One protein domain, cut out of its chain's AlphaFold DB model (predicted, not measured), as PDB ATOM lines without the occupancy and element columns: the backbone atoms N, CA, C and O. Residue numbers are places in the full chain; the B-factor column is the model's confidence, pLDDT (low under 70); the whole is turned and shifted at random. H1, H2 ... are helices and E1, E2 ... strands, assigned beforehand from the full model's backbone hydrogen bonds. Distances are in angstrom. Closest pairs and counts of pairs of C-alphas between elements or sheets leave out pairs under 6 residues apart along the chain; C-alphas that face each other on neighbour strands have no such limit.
ATOM      1  N   ASN A   6     183.342 129.058  83.201       78.56
ATOM      2  CA  ASN A   6     183.646 129.451  81.832       78.56
ATOM      3  C   ASN A   6     182.410 129.221  80.961       78.56
ATOM      4  O   ASN A   6     181.845 128.130  80.965       78.56
ATOM      5  N   VAL A   7     182.010 130.251  80.224       82.94
ATOM      6  CA  VAL A   7     180.871 130.222  79.311       82.94
ATOM      7  C   VAL A   7     181.392 130.478  77.906       82.94
ATOM      8  O   VAL A   7     181.943 131.545  77.627       82.94
ATOM      9  N   ILE A   8     181.214 129.500  77.020       84.00
ATOM     10  CA  ILE A   8     181.544 129.630  75.601       84.00
ATOM     11  C   ILE A   8     180.243 129.826  74.830       84.00
ATOM     12  O   ILE A   8     179.355 128.980  74.865       84.00
ATOM     13  N   SER A   9     180.152 130.942  74.118       85.88
ATOM     14  CA  SER A   9     179.053 131.270  73.209       85.88
ATOM     15  C   SER A   9     179.563 131.346  71.774       85.88
ATOM     16  O   SER A   9     180.715 131.718  71.545       85.88
ATOM     17  N   ILE A  10     178.706 131.013  70.813       87.19
ATOM     18  CA  ILE A  10     178.979 131.226  69.390       87.19
ATOM     19  C   ILE A  10     178.405 132.587  69.001       87.19
ATOM     20  O   ILE A  10     177.315 132.958  69.427       87.19
ATOM     21  N   ILE A  11     179.168 133.337  68.223       84.56
ATOM     22  CA  ILE A  11     178.821 134.655  67.707       84.56
ATOM     23  C   ILE A  11     179.041 134.666  66.191       84.56
ATOM     24  O   ILE A  11     180.034 134.144  65.679       84.56
ATOM     25  N   GLY A  12     178.104 135.260  65.453       84.94
ATOM     26  CA  GLY A  12     178.108 135.196  63.992       84.94
ATOM     27  C   GLY A  12     178.010 133.753  63.488       84.94
ATOM     28  O   GLY A  12     177.237 132.965  64.023       84.94
ATOM     29  N   ARG A  13     178.789 133.412  62.453       79.12
ATOM     30  CA  ARG A  13     178.734 132.078  61.833       79.12
ATOM     31  C   ARG A  13     179.432 131.002  62.670       79.12
ATOM     32  O   ARG A  13     178.827 129.975  62.935       79.12
ATOM     33  N   GLU A  14     180.669 131.242  63.118       83.75
ATOM     34  CA  GLU A  14     181.473 130.223  63.829       83.75
ATOM     35  C   GLU A  14     182.442 130.800  64.879       83.75
ATOM     36  O   GLU A  14     183.279 130.091  65.453       83.75
ATOM     37  N   ASN A  15     182.362 132.104  65.161       82.00
ATOM     38  CA  ASN A  15     183.289 132.716  66.100       82.00
ATOM     39  C   ASN A  15     182.912 132.297  67.522       82.00
ATOM     40  O   ASN A  15     181.767 132.387  67.947       82.00
ATOM     41  N   LYS A  16     183.897 131.817  68.276       85.44
ATOM     42  CA  LYS A  16     183.713 131.440  69.681       85.44
ATOM     43  C   LYS A  16     184.108 132.606  70.572       85.44
ATOM     44  O   LYS A  16     185.235 133.089  70.456       85.44
ATOM     45  N   LEU A  17     183.205 132.988  71.463       84.38
ATOM     46  CA  LEU A  17     183.404 133.953  72.532       84.38
ATOM     47  C   LEU A  17     183.446 133.202  73.865       84.38
ATOM     48  O   LEU A  17     182.442 132.630  74.280       84.38
ATOM     49  N   SER A  18     184.603 133.214  74.523       83.44
ATOM     50  CA  SER A  18     184.804 132.641  75.857       83.44
ATOM     51  C   SER A  18     184.744 133.752  76.903       83.44
ATOM     52  O   SER A  18     185.404 134.779  76.745       83.44
ATOM     53  N   ARG A  19     183.941 133.568  77.953       82.31
ATOM     54  CA  ARG A  19     183.788 134.515  79.068       82.31
ATOM     55  C   ARG A  19     183.907 133.787  80.401       82.31
ATOM     56  O   ARG A  19     183.491 132.638  80.521       82.31
ATOM     57  N   CYS A  20     184.453 134.469  81.400       79.31
ATOM     58  CA  CYS A  20     184.466 133.991  82.779       79.31
ATOM     59  C   CYS A  20     183.383 134.724  83.573       79.31
ATOM     60  O   CYS A  20     183.307 135.952  83.524       79.31
ATOM     61  N   THR A  21     182.565 133.968  84.298       83.44
ATOM     62  CA  THR A  21     181.543 134.496  85.204       83.44
ATOM     63  C   THR A  21     181.792 134.009  86.625       83.44
ATOM     64  O   THR A  21     182.434 132.974  86.829       83.44
ATOM     65  N   ASN A  22     181.258 134.715  87.616       82.31
ATOM     66  CA  ASN A  22     181.218 134.224  88.990       82.31
ATOM     67  C   ASN A  22     180.233 133.032  89.128       82.31
ATOM     68  O   ASN A  22     179.629 132.577  88.147       82.31
ATOM     69  N   ALA A  23     180.075 132.509  90.348       80.12
ATOM     70  CA  ALA A  23     179.168 131.393  90.635       80.12
ATOM     71  C   ALA A  23     177.697 131.678  90.260       80.12
ATOM     72  O   ALA A  23     176.996 130.753  89.829       80.12
ATOM     73  N   GLU A  24     177.285 132.944  90.371       84.81
ATOM     74  CA  GLU A  24     175.943 133.484  90.108       84.81
ATOM     75  C   GLU A  24     175.704 133.818  88.625       84.81
ATOM     76  O   GLU A  24     174.577 134.095  88.232       84.81
ATOM     77  N   GLY A  25     176.741 133.760  87.781       82.56
ATOM     78  CA  GLY A  25     176.648 134.061  86.349       82.56
ATOM     79  C   GLY A  25     176.991 135.505  85.964       82.56
ATOM     80  O   GLY A  25     176.946 135.836  84.780       82.56
ATOM     81  N   ASN A  26     177.408 136.344  86.914       85.00
ATOM     82  CA  ASN A  26     177.832 137.718  86.643       85.00
ATOM     83  C   ASN A  26     179.206 137.745  85.963       85.00
ATOM     84  O   ASN A  26     180.122 137.021  86.359       85.00
ATOM     85  N   VAL A  27     179.351 138.576  84.929       84.06
ATOM     86  CA  VAL A  27     180.607 138.751  84.184       84.06
ATOM     87  C   VAL A  27     181.529 139.692  84.955       84.06
ATOM     88  O   VAL A  27     181.086 140.738  85.415       84.06
ATOM     89  N   PHE A  28     182.813 139.346  85.046       82.69
ATOM     90  CA  PHE A  28     183.820 140.234  85.625       82.69
ATOM     91  C   PHE A  28     184.167 141.370  84.660       82.69
ATOM     92  O   PHE A  28     184.424 141.141  83.472       82.69
ATOM     93  N   SER A  29     184.219 142.592  85.173       84.50
ATOM     94  CA  SER A  29     184.767 143.734  84.456       84.50
ATOM     95  C   SER A  29     186.270 143.561  84.212       84.50
ATOM     96  O   SER A  29     186.978 142.820  84.899       84.50
ATOM     97  N   ARG A  30     186.786 144.281  83.211       85.12
ATOM     98  CA  ARG A  30     188.219 144.282  82.883       85.12
ATOM     99  C   ARG A  30     189.073 144.717  84.077       85.12
ATOM    100  O   ARG A  30     190.127 144.137  84.314       85.12
ATOM    101  N   GLU A  31     188.610 145.719  84.815       86.19
ATOM    102  CA  GLU A  31     189.311 146.256  85.978       86.19
ATOM    103  C   GLU A  31     189.373 145.240  87.124       86.19
ATOM    104  O   GLU A  31     190.449 145.017  87.673       86.19
ATOM    105  N   GLU A  32     188.270 144.546  87.424       85.38
ATOM    106  CA  GLU A  32     188.256 143.471  88.427       85.38
ATOM    107  C   GLU A  32     189.254 142.358  88.081       85.38
ATOM    108  O   GLU A  32     189.997 141.898  88.950       85.38
ATOM    109  N   ILE A  33     189.322 141.959  86.806       85.44
ATOM    110  CA  ILE A  33     190.264 140.933  86.340       85.44
ATOM    111  C   ILE A  33     191.709 141.403  86.539       85.44
ATOM    112  O   ILE A  33     192.497 140.697  87.170       85.44
ATOM    113  N   VAL A  34     192.061 142.591  86.049       87.00
ATOM    114  CA  VAL A  34     193.433 143.114  86.145       87.00
ATOM    115  C   VAL A  34     193.848 143.328  87.606       87.00
ATOM    116  O   VAL A  34     194.951 142.945  88.006       87.00
ATOM    117  N   ASN A  35     192.952 143.868  88.437       84.81
ATOM    118  CA  ASN A  35     193.204 144.069  89.863       84.81
ATOM    119  C   ASN A  35     193.361 142.742  90.615       84.81
ATOM    120  O   ASN A  35     194.192 142.653  91.522       84.81
ATOM    121  N   SER A  36     192.656 141.680  90.207       83.62
ATOM    122  CA  SER A  36     192.823 140.351  90.813       83.62
ATOM    123  C   SER A  36     194.249 139.807  90.657       83.62
ATOM    124  O   SER A  36     194.772 139.140  91.556       83.62
ATOM    125  N   TRP A  37     194.924 140.145  89.552       86.31
ATOM    126  CA  TRP A  37     196.311 139.758  89.314       86.31
ATOM    127  C   TRP A  37     197.276 140.510  90.226       86.31
ATOM    128  O   TRP A  37     198.280 139.928  90.624       86.31
ATOM    129  N   LYS A  38     196.975 141.763  90.615       77.69
ATOM    130  CA  LYS A  38     197.807 142.565  91.538       77.69
ATOM    131  C   LYS A  38     198.099 141.819  92.835       77.69
ATOM    132  O   LYS A  38     199.234 141.828  93.293       77.69
ATOM    133  N   VAL A  39     197.072 141.181  93.380       73.50
ATOM    134  CA  VAL A  39     197.132 140.474  94.661       73.50
ATOM    135  C   VAL A  39     197.631 139.038  94.490       73.50
ATOM    136  O   VAL A  39     198.281 138.504  95.382       73.50
ATOM    137  N   SER A  40     197.336 138.406  93.349       76.12
ATOM    138  CA  SER A  40     197.495 136.953  93.191       76.12
ATOM    139  C   SER A  40     198.756 136.528  92.432       76.12
ATOM    140  O   SER A  40     199.186 135.383  92.560       76.12
ATOM    141  N   TYR A  41     199.339 137.403  91.607       84.19
ATOM    142  CA  TYR A  41     200.523 137.062  90.821       84.19
ATOM    143  C   TYR A  41     201.796 137.241  91.646       84.19
ATOM    144  O   TYR A  41     202.144 138.358  92.026       84.19
ATOM    145  N   ILE A  42     202.514 136.138  91.854       86.81
ATOM    146  CA  ILE A  42     203.848 136.113  92.454       86.81
ATOM    147  C   ILE A  42     204.806 135.566  91.401       86.81
ATOM    148  O   ILE A  42     204.659 134.426  90.955       86.81
ATOM    149  N   GLU A  43     205.789 136.371  91.008       90.38
ATOM    150  CA  GLU A  43     206.821 135.941  90.070       90.38
ATOM    151  C   GLU A  43     207.803 135.004  90.779       90.38
ATOM    152  O   GLU A  43     208.559 135.414  91.659       90.38
ATOM    153  N   LYS A  44     207.772 133.723  90.410       93.19
ATOM    154  CA  LYS A  44     208.723 132.710  90.875       93.19
ATOM    155  C   LYS A  44     209.540 132.223  89.696       93.19
ATOM    156  O   LYS A  44     208.981 131.989  88.626       93.19
ATOM    157  N   VAL A  45     210.836 132.031  89.903       94.19
ATOM    158  CA  VAL A  45     211.739 131.456  88.905       94.19
ATOM    159  C   VAL A  45     212.078 130.040  89.333       94.19
ATOM    160  O   VAL A  45     212.533 129.836  90.452       94.19
ATOM    161  N   SER A  46     211.848 129.087  88.438       93.50
ATOM    162  CA  SER A  46     212.252 127.694  88.593       93.50
ATOM    163  C   SER A  46     213.701 127.543  88.129       93.50
ATOM    164  O   SER A  46     214.054 127.917  87.003       93.50
ATOM    165  N   ARG A  47     214.553 127.029  89.019       87.44
ATOM    166  CA  ARG A  47     215.952 126.670  88.744       87.44
ATOM    167  C   ARG A  47     216.110 125.187  88.409       87.44
ATOM    168  O   ARG A  47     217.043 124.846  87.692       87.44
ATOM    169  N   ASN A  48     215.180 124.355  88.879       86.94
ATOM    170  CA  ASN A  48     215.154 122.902  88.707       86.94
ATOM    171  C   ASN A  48     213.758 122.434  88.261       86.94
ATOM    172  O   ASN A  48     212.774 123.145  88.470       86.94
ATOM    173  N   GLU A  49     213.652 121.234  87.681       78.06
ATOM    174  CA  GLU A  49     212.382 120.713  87.134       78.06
ATOM    175  C   GLU A  49     211.266 120.570  88.183       78.06
ATOM    176  O   GLU A  49     210.094 120.742  87.846       78.06
ATOM    177  N   ASP A  50     211.626 120.345  89.449       86.19
ATOM    178  CA  ASP A  50     210.678 120.167  90.558       86.19
ATOM    179  C   ASP A  50     210.165 121.493  91.151       86.19
ATOM    180  O   ASP A  50     209.238 121.513  91.964       86.19
ATOM    181  N   GLU A  51     210.757 122.626  90.763       90.38
ATOM    182  CA  GLU A  51     210.369 123.936  91.278       90.38
ATOM    183  C   GLU A  51     209.210 124.539  90.482       90.38
ATOM    184  O   GLU A  51     209.249 124.666  89.257       90.38
ATOM    185  N   ILE A  52     208.189 125.012  91.195       88.62
ATOM    186  CA  ILE A  52     207.069 125.735  90.589       88.62
ATOM    187  C   ILE A  52     207.501 127.173  90.284       88.62
ATOM    188  O   ILE A  52     207.675 127.990  91.191       88.62
ATOM    189  N   GLY A  53     207.600 127.509  88.999       92.06
ATOM    190  CA  GLY A  53     207.899 128.864  88.548       92.06
ATOM    191  C   GLY A  53     208.163 128.952  87.048       92.06
ATOM    192  O   GLY A  53     208.093 127.961  86.322       92.06
ATOM    193  N   LEU A  54     208.485 130.159  86.590       93.44
ATOM    194  CA  LEU A  54     208.968 130.406  85.238       93.44
ATOM    195  C   LEU A  54     210.330 129.745  85.058       93.44
ATOM    196  O   LEU A  54     211.256 130.000  85.827       93.44
ATOM    197  N   ARG A  55     210.473 128.935  84.012       93.56
ATOM    198  CA  ARG A  55     211.778 128.388  83.625       93.56
ATOM    199  C   ARG A  55     212.687 129.520  83.154       93.56
ATOM    200  O   ARG A  55     212.202 130.528  82.637       93.56
ATOM    201  N   LEU A  56     214.003 129.326  83.236       93.00
ATOM    202  CA  LEU A  56     214.985 130.353  82.855       93.00
ATOM    203  C   LEU A  56     214.734 131.004  81.477       93.00
ATOM    204  O   LEU A  56     214.782 132.232  81.415       93.00
ATOM    205  N   PRO A  57     214.387 130.271  80.395       93.75
ATOM    206  CA  PRO A  57     214.068 130.910  79.114       93.75
ATOM    207  C   PRO A  57     212.852 131.850  79.175       93.75
ATOM    208  O   PRO A  57     212.847 132.893  78.528       93.75
ATOM    209  N   GLN A  58     211.834 131.500  79.964       95.50
ATOM    210  CA  GLN A  58     210.602 132.281  80.117       95.50
ATOM    211  C   GLN A  58     210.861 133.538  80.952       95.50
ATOM    212  O   GLN A  58     210.451 134.633  80.572       95.50
ATOM    213  N   PHE A  59     211.593 133.390  82.062       95.50
ATOM    214  CA  PHE A  59     212.002 134.510  82.912       95.50
ATOM    215  C   PHE A  59     212.926 135.487  82.170       95.50
ATOM    216  O   PHE A  59     212.738 136.702  82.248       95.50
ATOM    217  N   GLY A  60     213.891 134.968  81.405       95.94
ATOM    218  CA  GLY A  60     214.783 135.781  80.580       95.94
ATOM    219  C   GLY A  60     214.025 136.566  79.509       95.94
ATOM    220  O   GLY A  60     214.246 137.766  79.359       95.94
ATOM    221  N   ALA A  61     213.075 135.927  78.821       96.88
ATOM    222  CA  ALA A  61     212.224 136.608  77.848       96.88
ATOM    223  C   ALA A  61     211.354 137.697  78.492       96.88
ATOM    224  O   ALA A  61     211.297 138.805  77.966       96.88
ATOM    225  N   LEU A  62     210.735 137.426  79.647       96.88
ATOM    226  CA  LEU A  62     209.962 138.431  80.386       96.88
ATOM    227  C   LEU A  62     210.830 139.629  80.802       96.88
ATOM    228  O   LEU A  62     210.432 140.780  80.633       96.88
ATOM    229  N   SER A  63     212.047 139.364  81.281       97.06
ATOM    230  CA  SER A  63     213.014 140.405  81.644       97.06
ATOM    231  C   SER A  63     213.416 141.259  80.436       97.06
ATOM    232  O   SER A  63     213.467 142.483  80.536       97.06
ATOM    233  N   ALA A  64     213.646 140.633  79.278       97.56
ATOM    234  CA  ALA A  64     213.976 141.338  78.040       97.56
ATOM    235  C   ALA A  64     212.814 142.211  77.537       97.56
ATOM    236  O   ALA A  64     213.042 143.344  77.117       97.56
ATOM    237  N   ILE A  65     211.572 141.722  77.633       97.50
ATOM    238  CA  ILE A  65     210.369 142.498  77.295       97.50
ATOM    239  C   ILE A  65     210.274 143.748  78.176       97.50
ATOM    240  O   ILE A  65     210.114 144.849  77.652       97.50
ATOM    241  N   ARG A  66     210.435 143.603  79.498       97.06
ATOM    242  CA  ARG A  66     210.414 144.736  80.441       97.06
ATOM    243  C   ARG A  66     211.509 145.755  80.151       97.06
ATOM    244  O   ARG A  66     211.238 146.951  80.140       97.06
ATOM    245  N   ALA A  67     212.734 145.291  79.896       98.06
ATOM    246  CA  ALA A  67     213.853 146.169  79.562       98.06
ATOM    247  C   ALA A  67     213.592 146.959  78.268       98.06
ATOM    248  O   ALA A  67     213.853 148.164  78.209       98.06
ATOM    249  N   HIS A  68     213.023 146.301  77.253       97.88
ATOM    250  CA  HIS A  68     212.601 146.956  76.017       97.88
ATOM    251  C   HIS A  68     211.525 148.010  76.289       97.88
ATOM    252  O   HIS A  68     211.716 149.163  75.927       97.88
ATOM    253  N   TRP A  69     210.446 147.672  76.999       97.00
ATOM    254  CA  TRP A  69     209.360 148.618  77.300       97.00
ATOM    255  C   TRP A  69     209.755 149.777  78.214       97.00
ATOM    256  O   TRP A  69     209.185 150.858  78.101       97.00
ATOM    257  N   ALA A  70     210.759 149.601  79.073       97.38
ATOM    258  CA  ALA A  70     211.305 150.694  79.872       97.38
ATOM    259  C   ALA A  70     212.015 151.764  79.020       97.38
ATOM    260  O   ALA A  70     212.217 152.882  79.490       97.38
ATOM    261  N   THR A  71     212.412 151.433  77.787       97.62
ATOM    262  CA  THR A  71     213.234 152.303  76.928       97.62
ATOM    263  C   THR A  71     212.623 152.585  75.555       97.62
ATOM    264  O   THR A  71     213.025 153.544  74.899       97.62
ATOM    265  N   SER A  72     211.642 151.794  75.109       97.31
ATOM    266  CA  SER A  72     211.031 151.901  73.787       97.31
ATOM    267  C   SER A  72     209.610 151.333  73.743       97.31
ATOM    268  O   SER A  72     209.306 150.289  74.313       97.31
ATOM    269  N   ASN A  73     208.758 151.982  72.946       94.81
ATOM    270  CA  ASN A  73     207.428 151.485  72.573       94.81
ATOM    271  C   ASN A  73     207.391 150.893  71.152       94.81
ATOM    272  O   ASN A  73     206.316 150.595  70.631       94.81
ATOM    273  N   SER A  74     208.542 150.752  70.487       97.56
ATOM    274  CA  SER A  74     208.603 150.163  69.148       97.56
ATOM    275  C   SER A  74     208.221 148.675  69.179       97.56
ATOM    276  O   SER A  74     208.457 148.007  70.191       97.56
ATOM    277  N   PRO A  75     207.699 148.112  68.073       96.88
ATOM    278  CA  PRO A  75     207.476 146.673  67.968       96.88
ATOM    279  C   PRO A  75     208.748 145.872  68.277       96.88
ATOM    280  O   PRO A  75     209.848 146.270  67.891       96.88
ATOM    281  N   ALA A  76     208.588 144.734  68.954       95.50
ATOM    282  CA  ALA A  76     209.670 143.817  69.301       95.50
ATOM    283  C   ALA A  76     209.338 142.392  68.845       95.50
ATOM    284  O   ALA A  76     208.176 141.986  68.819       95.50
ATOM    285  N   THR A  77     210.375 141.625  68.508       95.56
ATOM    286  CA  THR A  77     210.257 140.203  68.167       95.56
ATOM    287  C   THR A  77     210.964 139.380  69.230       95.56
ATOM    288  O   THR A  77     212.157 139.557  69.462       95.56
ATOM    289  N   ILE A  78     210.235 138.459  69.858       94.06
ATOM    290  CA  ILE A  78     210.781 137.527  70.844       94.06
ATOM    291  C   ILE A  78     210.863 136.143  70.206       94.06
ATOM    292  O   ILE A  78     209.847 135.564  69.819       94.06
ATOM    293  N   VAL A  79     212.078 135.602  70.109       94.25
ATOM    294  CA  VAL A  79     212.324 134.259  69.575       94.25
ATOM    295  C   VAL A  79     212.595 133.308  70.732       94.25
ATOM    296  O   VAL A  79     213.554 133.461  71.480       94.25
ATOM    297  N   LEU A  80     211.743 132.298  70.863       93.06
ATOM    298  CA  LEU A  80     211.890 131.210  71.827       93.06
ATOM    299  C   LEU A  80     212.029 129.888  71.059       93.06
ATOM    300  O   LEU A  80     211.278 129.702  70.098       93.06
ATOM    301  N   PRO A  81     212.906 128.945  71.449       89.69
ATOM    302  CA  PRO A  81     212.952 127.601  70.865       89.69
ATOM    303  C   PRO A  81     211.673 126.784  71.117       89.69
ATOM    304  O   PRO A  81     210.785 127.165  71.887       89.69
ATOM    305  N   THR A  82     211.495 125.666  70.415       86.81
ATOM    306  CA  THR A  82     210.386 124.736  70.706       86.81
ATOM    307  C   THR A  82     210.595 124.096  72.081       86.81
ATOM    308  O   THR A  82     211.722 123.834  72.477       86.81
ATOM    309  N   GLY A  83     209.513 123.890  72.839       85.06
ATOM    310  CA  GLY A  83     209.579 123.289  74.179       85.06
ATOM    311  C   GLY A  83     209.947 124.245  75.323       85.06
ATOM    312  O   GLY A  83     209.858 123.851  76.481       85.06
ATOM    313  N   THR A  84     210.279 125.514  75.052       85.44
ATOM    314  CA  THR A  84     210.641 126.494  76.102       85.44
ATOM    315  C   THR A  84     209.454 127.298  76.647       85.44
ATOM    316  O   THR A  84     209.637 128.230  77.425       85.44
ATOM    317  N   GLY A  85     208.228 126.938  76.254       89.62
ATOM    318  CA  GLY A  85     206.984 127.529  76.749       89.62
ATOM    319  C   GLY A  85     206.711 128.950  76.247       89.62
ATOM    320  O   GLY A  85     206.702 129.916  77.014       89.62
ATOM    321  N   LYS A  86     206.495 129.088  74.929       92.88
ATOM    322  CA  LYS A  86     206.162 130.382  74.303       92.88
ATOM    323  C   LYS A  86     204.823 130.933  74.802       92.88
ATOM    324  O   LYS A  86     204.718 132.125  75.070       92.88
ATOM    325  N   SER A  87     203.822 130.062  74.949       90.44
ATOM    326  CA  SER A  87     202.500 130.439  75.462       90.44
ATOM    327  C   SER A  87     202.582 130.909  76.912       90.44
ATOM    328  O   SER A  87     202.037 131.948  77.254       90.44
ATOM    329  N   GLU A  88     203.328 130.193  77.748       91.31
ATOM    330  CA  GLU A  88     203.537 130.515  79.157       91.31
ATOM    331  C   GLU A  88     204.287 131.836  79.318       91.31
ATOM    332  O   GLU A  88     203.926 132.637  80.173       91.31
ATOM    333  N   THR A  89     205.271 132.111  78.455       94.31
ATOM    334  CA  THR A  89     205.953 133.415  78.420       94.31
ATOM    335  C   THR A  89     204.978 134.539  78.067       94.31
ATOM    336  O   THR A  89     204.970 135.584  78.717       94.31
ATOM    337  N   MET A  90     204.114 134.325  77.070       93.69
ATOM    338  CA  MET A  90     203.071 135.284  76.699       93.69
ATOM    339  C   MET A  90     202.099 135.526  77.862       93.69
ATOM    340  O   MET A  90     201.808 136.673  78.184       93.69
ATOM    341  N   TYR A  91     201.646 134.474  78.547       91.19
ATOM    342  CA  TYR A  91     200.764 134.591  79.711       91.19
ATOM    343  C   TYR A  91     201.433 135.285  80.889       91.19
ATOM    344  O   TYR A  91     200.828 136.164  81.497       91.19
ATOM    345  N   ALA A  92     202.687 134.941  81.180       92.69
ATOM    346  CA  ALA A  92     203.475 135.609  82.201       92.69
ATOM    347  C   ALA A  92     203.600 137.103  81.897       92.69
ATOM    348  O   ALA A  92     203.400 137.910  82.795       92.69
ATOM    349  N   THR A  93     203.832 137.475  80.637       94.62
ATOM    350  CA  THR A  93     203.890 138.879  80.202       94.62
ATOM    351  C   THR A  93     202.551 139.586  80.419       94.62
ATOM    352  O   THR A  93     202.504 140.591  81.117       94.62
ATOM    353  N   ILE A  94     201.447 139.035  79.900       92.50
ATOM    354  CA  ILE A  94     200.102 139.629  80.030       92.50
ATOM    355  C   ILE A  94     199.723 139.825  81.495       92.50
ATOM    356  O   ILE A  94     199.271 140.901  81.884       92.50
ATOM    357  N   ILE A  95     199.899 138.775  82.301       91.38
ATOM    358  CA  ILE A  95     199.515 138.796  83.706       91.38
ATOM    359  C   ILE A  95     200.431 139.760  84.447       91.38
ATOM    360  O   ILE A  95     199.915 140.698  85.043       91.38
ATOM    361  N   SER A  96     201.755 139.573  84.403       92.69
ATOM    362  CA  SER A  96     202.718 140.360  85.191       92.69
ATOM    363  C   SER A  96     202.676 141.854  84.878       92.69
ATOM    364  O   SER A  96     202.595 142.648  85.812       92.69
ATOM    365  N   GLU A  97     202.575 142.214  83.597       93.00
ATOM    366  CA  GLU A  97     202.504 143.600  83.121       93.00
ATOM    367  C   GLU A  97     201.073 144.147  83.106       93.00
ATOM    368  O   GLU A  97     200.824 145.259  82.646       93.00
ATOM    369  N   ARG A  98     200.113 143.375  83.636       91.56
ATOM    370  CA  ARG A  98     198.723 143.796  83.855       91.56
ATOM    371  C   ARG A  98     198.065 144.316  82.571       91.56
ATOM    372  O   ARG A  98     197.293 145.275  82.585       91.56
ATOM    373  N   ILE A  99     198.349 143.650  81.451       91.31
ATOM    374  CA  ILE A  99     197.871 144.054  80.129       91.31
ATOM    375  C   ILE A  99     196.361 143.832  80.054       91.31
ATOM    376  O   ILE A  99     195.869 142.705  80.029       91.31
ATOM    377  N   ALA A 100     195.614 144.933  79.993       88.75
ATOM    378  CA  ALA A 100     194.162 144.913  80.140       88.75
ATOM    379  C   ALA A 100     193.422 144.317  78.923       88.75
ATOM    380  O   ALA A 100     192.267 143.902  79.025       88.75
ATOM    381  N   SER A 101     194.065 144.290  77.753       89.19
ATOM    382  CA  SER A 101     193.541 143.652  76.545       89.19
ATOM    383  C   SER A 101     194.688 143.217  75.641       89.19
ATOM    384  O   SER A 101     195.624 143.978  75.422       89.19
ATOM    385  N   THR A 102     194.626 141.990  75.130       90.38
ATOM    386  CA  THR A 102     195.633 141.430  74.220       90.38
ATOM    387  C   THR A 102     194.937 140.799  73.020       90.38
ATOM    388  O   THR A 102     193.982 140.043  73.196       90.38
ATOM    389  N   LEU A 103     195.438 141.079  71.816       91.31
ATOM    390  CA  LEU A 103     195.050 140.393  70.586       91.31
ATOM    391  C   LEU A 103     196.137 139.383  70.212       91.31
ATOM    392  O   LEU A 103     197.296 139.754  70.055       91.31
ATOM    393  N   VAL A 104     195.754 138.119  70.033       89.44
ATOM    394  CA  VAL A 104     196.663 137.070  69.555       89.44
ATOM    395  C   VAL A 104     196.167 136.523  68.234       89.44
ATOM    396  O   VAL A 104     195.051 136.019  68.141       89.44
ATOM    397  N   ILE A 105     197.023 136.612  67.224       90.56
ATOM    398  CA  ILE A 105     196.768 136.122  65.872       90.56
ATOM    399  C   ILE A 105     197.537 134.813  65.698       90.56
ATOM    400  O   ILE A 105     198.715 134.724  66.037       90.56
ATOM    401  N   VAL A 106     196.859 133.782  65.193       89.62
ATOM    402  CA  VAL A 106     197.421 132.438  65.013       89.62
ATOM    403  C   VAL A 106     197.072 131.894  63.630       89.62
ATOM    404  O   VAL A 106     195.999 132.203  63.117       89.62
ATOM    405  N   PRO A 107     197.923 131.040  63.035       91.69
ATOM    406  CA  PRO A 107     197.739 130.577  61.659       91.69
ATOM    407  C   PRO A 107     196.683 129.472  61.499       91.69
ATOM    408  O   PRO A 107     196.463 129.010  60.385       91.69
ATOM    409  N   SER A 108     196.061 128.978  62.580       88.81
ATOM    410  CA  SER A 108     195.096 127.877  62.472       88.81
ATOM    411  C   SER A 108     194.012 127.863  63.548       88.81
ATOM    412  O   SER A 108     194.203 128.291  64.692       88.81
ATOM    413  N   ASN A 109     192.878 127.253  63.192       85.44
ATOM    414  CA  ASN A 109     191.760 127.005  64.104       85.44
ATOM    415  C   ASN A 109     192.134 126.077  65.269       85.44
ATOM    416  O   ASN A 109     191.598 126.226  66.368       85.44
ATOM    417  N   LEU A 110     193.065 125.139  65.059       86.44
ATOM    418  CA  LEU A 110     193.554 124.249  66.116       86.44
ATOM    419  C   LEU A 110     194.251 125.054  67.218       86.44
ATOM    420  O   LEU A 110     193.918 124.900  68.395       86.44
ATOM    421  N   LEU A 111     195.154 125.963  66.838       84.50
ATOM    422  CA  LEU A 111     195.820 126.852  67.788       84.50
ATOM    423  C   LEU A 111     194.814 127.793  68.456       84.50
ATOM    424  O   LEU A 111     194.831 127.930  69.677       84.50
ATOM    425  N   ARG A 112     193.871 128.363  67.694       83.31
ATOM    426  CA  ARG A 112     192.811 129.226  68.243       83.31
ATOM    427  C   ARG A 112     192.012 128.518  69.342       83.31
ATOM    428  O   ARG A 112     191.802 129.079  70.414       83.31
ATOM    429  N   ASN A 113     191.593 127.275  69.103       83.31
ATOM    430  CA  ASN A 113     190.860 126.484  70.093       83.31
ATOM    431  C   ASN A 113     191.722 126.144  71.322       83.31
ATOM    432  O   ASN A 113     191.199 126.151  72.436       83.31
ATOM    433  N   LYS A 114     193.030 125.897  71.144       83.00
ATOM    434  CA  LYS A 114     193.970 125.688  72.256       83.00
ATOM    435  C   LYS A 114     194.022 126.913  73.179       83.00
ATOM    436  O   LYS A 114     193.756 126.776  74.369       83.00
ATOM    437  N   TYR A 115     194.241 128.108  72.628       81.75
ATOM    438  CA  TYR A 115     194.297 129.351  73.412       81.75
ATOM    439  C   TYR A 115     192.960 129.705  74.086       81.75
ATOM    440  O   TYR A 115     192.948 130.195  75.217       81.75
ATOM    441  N   LEU A 116     191.824 129.409  73.439       75.12
ATOM    442  CA  LEU A 116     190.499 129.561  74.054       75.12
ATOM    443  C   LEU A 116     190.312 128.632  75.262       75.12
ATOM    444  O   LEU A 116     189.714 129.041  76.259       75.12
ATOM    445  N   LYS A 117     190.832 127.398  75.192       72.50
ATOM    446  CA  LYS A 117     190.780 126.424  76.292       72.50
ATOM    447  C   LYS A 117     191.713 126.795  77.442       72.50
ATOM    448  O   LYS A 117     191.354 126.547  78.587       72.50
ATOM    449  N   GLU A 118     192.867 127.388  77.140       70.38
ATOM    450  CA  GLU A 118     193.829 127.898  78.128       70.38
ATOM    451  C   GLU A 118     193.327 129.183  78.828       70.38
ATOM    452  O   GLU A 118     193.872 129.569  79.855       70.38
ATOM    453  N   ARG A 119     192.190 129.745  78.373       65.50
ATOM    454  CA  ARG A 119     191.351 130.751  79.065       65.50
ATOM    455  C   ARG A 119     191.939 132.155  79.196       65.50
ATOM    456  O   ARG A 119     191.503 132.904  80.065       65.50
TER     457      ARG A 119
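This is residues 6 to 119 of the 127 residues of the protein "ResIII domain-containing protein" of Paenibacillus thiaminolyticus (UniProt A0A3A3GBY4). A two-strand hairpin, E1 and E2, makes one end of the domain and the long helix H2 the other; H3, near the middle, packs on H2, while H4 lies near E2. The printed part has 114 residues, with E1, E2, H1, H2, H3 and H4 in chain order, an antiparallel sheet E1 - E2 and a mixed class. It is only just loose, close to compact: radius of gyration of the C-alphas 16.1 A, spans 40 by 35 by 34 A.

E1 is residues 6 to 11, from C-alpha 6 at (183.646, 129.451, 81.832); E2, 15 to 22, is 23.0 A long. H2, 56 to 71, is 22.8 A long. H1 is 30 to 40, H3 86 to 96, and H4 109 to 118, ending at C-alpha 118 (193.829, 127.898, 78.128).

In the E1-E2 hairpin, N 9 and O 17 are 2.8 A apart. The closest C-alphas of E2 and H4, Ser 18 and Leu 116, are 6.7 A apart; H4 touches no helix. H3 touches H2, whose residues 58 to 65 alone take part, at a steep tilt of 50 degrees, the same way; the closest C-alphas, Gln 58 and Thr 89, are 5.1 A apart. H1 and H3 only just touch, with 3 pairs of C-alphas within 8 A, the closest Trp 37 and Ile 95, 6.5 A. Every O i to N i+4 pair is within hydrogen-bond range in H3 and H4, 5 of 7 in H1 and 11 of 12 in H2.

The farthest C-alphas, Arg 13 and Arg 47, are 46.2 A apart. The printed part has no cut; the links H1 to H2, H2 to H3 and H3 to H4 are long. Residue 119 alone has pLDDT under 70.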